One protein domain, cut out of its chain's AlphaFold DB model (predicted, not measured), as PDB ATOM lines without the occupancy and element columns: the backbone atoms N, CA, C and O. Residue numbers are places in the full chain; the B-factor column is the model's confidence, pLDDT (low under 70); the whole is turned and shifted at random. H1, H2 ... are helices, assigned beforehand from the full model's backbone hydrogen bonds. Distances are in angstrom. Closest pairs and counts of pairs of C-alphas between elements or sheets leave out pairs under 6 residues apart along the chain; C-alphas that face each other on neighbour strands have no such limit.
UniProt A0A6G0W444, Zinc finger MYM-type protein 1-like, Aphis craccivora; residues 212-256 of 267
ATOM      1  N   SER A 212      34.451  24.727  -6.177       61.56
ATOM      2  CA  SER A 212      34.325  25.593  -7.354       61.56
ATOM      3  C   SER A 212      34.714  27.039  -7.033       61.56
ATOM      4  O   SER A 212      35.514  27.638  -7.752       61.56
ATOM      5  N   PHE A 213      34.253  27.585  -5.903       63.25
ATOM      6  CA  PHE A 213      34.628  28.932  -5.456       63.25
ATOM      7  C   PHE A 213      36.112  29.050  -5.099       63.25
ATOM      8  O   PHE A 213      36.721  30.087  -5.361       63.25
ATOM      9  N   SER A 214      36.727  27.995  -4.562       67.06
ATOM     10  CA  SER A 214      38.167  27.965  -4.285       67.06
ATOM     11  C   SER A 214      38.999  28.009  -5.574       67.06
ATOM     12  O   SER A 214      39.969  28.768  -5.664       67.06
ATOM     13  N   ILE A 215      38.585  27.272  -6.611       68.25
ATOM     14  CA  ILE A 215      39.204  27.342  -7.945       68.25
ATOM     15  C   ILE A 215      39.022  28.741  -8.542       68.25
ATOM     16  O   ILE A 215      39.991  29.334  -9.014       68.25
ATOM     17  N   LEU A 216      37.822  29.316  -8.459       69.12
ATOM     18  CA  LEU A 216      37.558  30.669  -8.958       69.12
ATOM     19  C   LEU A 216      38.372  31.734  -8.226       69.12
ATOM     20  O   LEU A 216      38.934  32.623  -8.864       69.12
ATOM     21  N   LYS A 217      38.497  31.622  -6.902       71.44
ATOM     22  CA  LYS A 217      39.351  32.496  -6.094       71.44
ATOM     23  C   LYS A 217      40.809  32.389  -6.532       71.44
ATOM     24  O   LYS A 217      41.478  33.411  -6.652       71.44
ATOM     25  N   ARG A 218      41.294  31.177  -6.829       69.25
ATOM     26  CA  ARG A 218      42.635  30.968  -7.396       69.25
ATOM     27  C   ARG A 218      42.784  31.616  -8.769       69.25
ATOM     28  O   ARG A 218      43.774  32.301  -8.969       69.25
ATOM     29  N   ILE A 219      41.815  31.468  -9.672       68.06
ATOM     30  CA  ILE A 219      41.852  32.098 -11.005       68.06
ATOM     31  C   ILE A 219      41.865  33.630 -10.885       68.06
ATOM     32  O   ILE A 219      42.679  34.292 -11.529       68.06
ATOM     33  N   LYS A 220      41.011  34.194 -10.022       68.00
ATOM     34  CA  LYS A 220      40.926  35.641  -9.772       68.00
ATOM     35  C   LYS A 220      42.227  36.194  -9.180       68.00
ATOM     36  O   LYS A 220      42.706  37.223  -9.643       68.00
ATOM     37  N   ASN A 221      42.813  35.494  -8.207       67.62
ATOM     38  CA  ASN A 221      44.069  35.902  -7.572       67.62
ATOM     39  C   ASN A 221      45.287  35.699  -8.484       67.62
ATOM     40  O   ASN A 221      46.170  36.545  -8.503       67.62
ATOM     41  N   TYR A 222      45.341  34.597  -9.241       60.09
ATOM     42  CA  TYR A 222      46.448  34.292 -10.152       60.09
ATOM     43  C   TYR A 222      46.556  35.324 -11.275       60.09
ATOM     44  O   TYR A 222      47.656  35.722 -11.644       60.09
ATOM     45  N   LEU A 223      45.418  35.781 -11.806       57.03
ATOM     46  CA  LEU A 223      45.415  36.707 -12.934       57.03
ATOM     47  C   LEU A 223      45.614  38.175 -12.541       57.03
ATOM     48  O   LEU A 223      45.790  38.961 -13.464       57.03
ATOM     49  N   SER A 224      45.591  38.550 -11.250       53.47
ATOM     50  CA  SER A 224      45.813  39.920 -10.717       53.47
ATOM     51  C   SER A 224      45.200  41.070 -11.535       53.47
ATOM     52  O   SER A 224      45.645  42.211 -11.473       53.47
ATOM     53  N   ASN A 225      44.161  40.781 -12.310       55.47
ATOM     54  CA  ASN A 225      43.525  41.703 -13.228       55.47
ATOM     55  C   ASN A 225      42.126  41.968 -12.688       55.47
ATOM     56  O   ASN A 225      41.442  41.037 -12.251       55.47
ATOM     57  N   SER A 226      41.675  43.218 -12.765       60.25
ATOM     58  CA  SER A 226      40.275  43.606 -12.578       60.25
ATOM     59  C   SER A 226      39.417  43.002 -13.699       60.25
ATOM     60  O   SER A 226      38.944  43.688 -14.602       60.25
ATOM     61  N   ILE A 227      39.266  41.679 -13.697       66.81
ATOM     62  CA  ILE A 227      38.328  40.966 -14.552       66.81
ATOM     63  C   ILE A 227      36.940  41.342 -14.043       66.81
ATOM     64  O   ILE A 227      36.652  41.185 -12.858       66.81
ATOM     65  N   SER A 228      36.098  41.864 -14.933       75.50
ATOM     66  CA  SER A 228      34.719  42.202 -14.588       75.50
ATOM     67  C   SER A 228      33.976  40.966 -14.086       75.50
ATOM     68  O   SER A 228      34.189  39.860 -14.592       75.50
ATOM     69  N   ASP A 229      33.064  41.151 -13.131       73.00
ATOM     70  CA  ASP A 229      32.315  40.041 -12.525       73.00
ATOM     71  C   ASP A 229      31.574  39.190 -13.574       73.00
ATOM     72  O   ASP A 229      31.501  37.972 -13.443       73.00
ATOM     73  N   ILE A 230      31.145  39.806 -14.682       77.56
ATOM     74  CA  ILE A 230      30.523  39.137 -15.837       77.56
ATOM     75  C   ILE A 230      31.475  38.130 -16.505       77.56
ATOM     76  O   ILE A 230      31.068  37.038 -16.899       77.56
ATOM     77  N   LYS A 231      32.759  38.473 -16.657       79.62
ATOM     78  CA  LYS A 231      33.749  37.561 -17.251       79.62
ATOM     79  C   LYS A 231      34.090  36.422 -16.294       79.62
ATOM     80  O   LYS A 231      34.259  35.293 -16.745       79.62
ATOM     81  N   VAL A 232      34.165  36.704 -14.990       75.88
ATOM     82  CA  VAL A 232      34.398  35.671 -13.969       75.88
ATOM     83  C   VAL A 232      33.228  34.694 -13.910       75.88
ATOM     84  O   VAL A 232      33.463  33.487 -13.904       75.88
ATOM     85  N   SER A 233      31.983  35.182 -13.918       75.19
ATOM     86  CA  SER A 233      30.800  34.315 -13.905       75.19
ATOM     87  C   SER A 233      30.723  33.452 -15.163       75.19
ATOM     88  O   SER A 233      30.494  32.251 -15.068       75.19
ATOM     89  N   SER A 234      31.029  34.026 -16.328       80.25
ATOM     90  CA  SER A 234      31.054  33.299 -17.600       80.25
ATOM     91  C   SER A 234      32.125  32.201 -17.600       80.25
ATOM     92  O   SER A 234      31.862  31.072 -18.010       80.25
ATOM     93  N   LEU A 235      33.323  32.490 -17.077       77.44
ATOM     94  CA  LEU A 235      34.393  31.500 -16.947       77.44
ATOM     95  C   LEU A 235      34.053  30.407 -15.923       77.44
ATOM     96  O   LEU A 235      34.367  29.241 -16.152       77.44
ATOM     97  N   ALA A 236      33.374  30.763 -14.829       73.31
ATOM     98  CA  ALA A 236      32.837  29.798 -13.876       73.31
ATOM     99  C   ALA A 236      31.847  28.847 -14.555       73.31
ATOM    100  O   ALA A 236      32.006  27.631 -14.446       73.31
ATOM    101  N   SER A 237      30.889  29.387 -15.314       72.75
ATOM    102  CA  SER A 237      29.926  28.601 -16.085       72.75
ATOM    103  C   SER A 237      30.613  27.687 -17.098       72.75
ATOM    104  O   SER A 237      30.234  26.524 -17.202       72.75
ATOM    105  N   PHE A 238      31.650  28.160 -17.792       76.50
ATOM    106  CA  PHE A 238      32.439  27.316 -18.691       76.50
ATOM    107  C   PHE A 238      33.186  26.212 -17.941       76.50
ATOM    108  O   PHE A 238      33.126  25.056 -18.341       76.50
ATOM    109  N   SER A 239      33.825  26.519 -16.812       74.00
ATOM    110  CA  SER A 239      34.526  25.503 -16.018       74.00
ATOM    111  C   SER A 239      33.586  24.435 -15.447       74.00
ATOM    112  O   SER A 239      33.946  23.263 -15.414       74.00
ATOM    113  N   ALA A 240      32.367  24.816 -15.046       68.31
ATOM    114  CA  ALA A 240      31.350  23.884 -14.566       68.31
ATOM    115  C   ALA A 240      30.798  22.997 -15.693       68.31
ATOM    116  O   ALA A 240      30.453  21.843 -15.458       68.31
ATOM    117  N   ASN A 241      30.748  23.527 -16.917       72.12
ATOM    118  CA  ASN A 241      30.280  22.830 -18.113       72.12
ATOM    119  C   ASN A 241      31.444  22.374 -19.009       72.12
ATOM    120  O   ASN A 241      31.281  22.272 -20.225       72.12
ATOM    121  N   SER A 242      32.622  22.100 -18.436       75.75
ATOM    122  CA  SER A 242      33.816  21.763 -19.220       75.75
ATOM    123  C   SER A 242      33.609  20.517 -20.088       75.75
ATOM    124  O   SER A 242      34.068  20.489 -21.222       75.75
ATOM    125  N   GLU A 243      32.844  19.531 -19.604       74.75
ATOM    126  CA  GLU A 243      32.511  18.325 -20.380       74.75
ATOM    127  C   GLU A 243      31.641  18.636 -21.619       74.75
ATOM    128  O   GLU A 243      31.759  17.947 -22.627       74.75
ATOM    129  N   LEU A 244      30.800  19.679 -21.579       75.06
ATOM    130  CA  LEU A 244      30.030  20.137 -22.747       75.06
ATOM    131  C   LEU A 244      30.888  20.959 -23.715       75.06
ATOM    132  O   LEU A 244      30.636  20.967 -24.913       75.06
ATOM    133  N   LEU A 245      31.900  21.660 -23.204       73.19
ATOM    134  CA  LEU A 245      32.851  22.406 -24.028       73.19
ATOM    135  C   LEU A 245      33.805  21.475 -24.776       73.19
ATOM    136  O   LEU A 245      34.134  21.750 -25.921       73.19
ATOM    137  N   GLU A 246      34.210  20.363 -24.161       78.81
ATOM    138  CA  GLU A 246      35.030  19.335 -24.813       78.81
ATOM    139  C   GLU A 246      34.315  18.666 -25.998       78.81
ATOM    140  O   GLU A 246      34.978  18.192 -26.918       78.81
ATOM    141  N   SER A 247      32.977  18.640 -26.002       79.75
ATOM    142  CA  SER A 247      32.184  18.106 -27.115       79.75
ATOM    143  C   SER A 247      31.814  19.145 -28.181       79.75
ATOM    144  O   SER A 247      31.281  18.768 -29.227       79.75
ATOM    145  N   MET A 248      32.085  20.435 -27.954       79.94
ATOM    146  CA  MET A 248      31.817  21.497 -28.926       79.94
ATOM    147  C   MET A 248      32.982  21.677 -29.903       79.94
ATOM    148  O   MET A 248      34.149  21.682 -29.516       79.94
ATOM    149  N   ASN A 249      32.663  21.891 -31.184       78.81
ATOM    150  CA  ASN A 249      33.663  22.256 -32.183       78.81
ATOM    151  C   ASN A 249      34.015  23.749 -32.065       78.81
ATOM    152  O   ASN A 249      33.197  24.621 -32.367       78.81
ATOM    153  N   PHE A 250      35.241  24.051 -31.632       81.69
ATOM    154  CA  PHE A 250      35.718  25.428 -31.488       81.69
ATOM    155  C   PHE A 250      36.061  26.099 -32.822       81.69
ATOM    156  O   PHE A 250      36.124  27.328 -32.860       81.69
ATOM    157  N   ASP A 251      36.231  25.347 -33.911       81.56
ATOM    158  CA  ASP A 251      36.617  25.916 -35.207       81.56
ATOM    159  C   ASP A 251      35.527  26.846 -35.759       81.56
ATOM    160  O   ASP A 251      35.810  27.964 -36.192       81.56
ATOM    161  N   ASP A 252      34.257  26.454 -35.634       80.69
ATOM    162  CA  ASP A 252      33.117  27.279 -36.053       80.69
ATOM    163  C   ASP A 252      32.971  28.537 -35.179       80.69
ATOM    164  O   ASP A 252      32.655  29.631 -35.663       80.69
ATOM    165  N   LEU A 253      33.271  28.420 -33.881       81.06
ATOM    166  CA  LEU A 253      33.291  29.552 -32.955       81.06
ATOM    167  C   LEU A 253      34.416  30.541 -33.308       81.06
ATOM    168  O   LEU A 253      34.215  31.756 -33.299       81.06
ATOM    169  N   ILE A 254      35.602  30.037 -33.651       82.88
ATOM    170  CA  ILE A 254      36.741  30.863 -34.064       82.88
ATOM    171  C   ILE A 254      36.422  31.568 -35.387       82.88
ATOM    172  O   ILE A 254      36.666  32.770 -35.518       82.88
ATOM    173  N   ASN A 255      35.809  30.869 -36.342       83.00
ATOM    174  CA  ASN A 255      35.408  31.433 -37.633       83.00
ATOM    175  C   ASN A 255      34.335  32.528 -37.485       83.00
ATOM    176  O   ASN A 255      34.440  33.601 -38.082       83.00
ATOM    177  N   THR A 256      33.334  32.323 -36.629       82.94
ATOM    178  CA  THR A 256      32.318  33.354 -36.340       82.94
ATOM    179  C   THR A 256      32.905  34.547 -35.579       82.94
ATOM    180  O   THR A 256      32.594  35.704 -35.893       82.94
TER     181      THR A 256
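AT A GLANCE: This is residues 212 to 256 of the 267 residues of the protein "Zinc finger MYM-type protein 1-like" of Aphis craccivora (UniProt A0A6G0W444). The longest helix, H2, packs obliquely on H1, the two running opposite ways, and past the last residue of H2, Ala 240, the short helix H3 and then H4 lead away from this pair as an open, hook-like arm. H4 turns back at the end of the arm but reaches neither H1 nor H2, and residues 241 to 256 stick out free. The printed part has 45 residues with four named helices, H1, H2, H3 and H4 in that order, and no named strand; the class is all helix. The whole is loose, with a radius of gyration of the C-alphas of 12.5 A, and elongated, spanning 31 by 20 by 16 A.

IN THESE COORDINATES: H2, residues 229 to 240, is 16.3 A long and begins at C-alpha 229 (32.315, 40.041, -12.525). H1, residues 212 to 222, is 15.2 A long and begins at C-alpha 212 (34.325, 25.593, -7.354). H3, residues 242 to 246, measures 6.2 A. H4, residues 250 to 256, measures 9.9 A and ends at C-alpha 256 (32.318, 33.354, -36.340).

HOW THE PARTS SIT: H2 and H1 touch, the closest C-alphas being those of Ala 236 and Leu 216, 6.9 A apart. Their lines stand at a steep tilt of 53 degrees, opposite ways. H2 and H3 are close but not clearly touching; their closest C-alphas, those of Phe 238 and Leu 245, are 7.3 A apart. H4 is apart from H1, H2 and H3, and H1 is apart from H3. In H1, H2, H3 and H4 every O i to N i+4 pair is within hydrogen-bond range.

THE WHOLE: The C-alphas farthest apart, those of Ser 214 and Asn 255, are 33.6 A from each other. The printed part has no cut. The links H2 to H3 and H3 to H4 are tight, and H1 to H2 is short. Residues 221 to 231, of which 229 to 231 belong to H2, stand free. The mean pLDDT of the printed part is 72.6; it is under 70 at residues 212 to 216, 218 to 227 and 240.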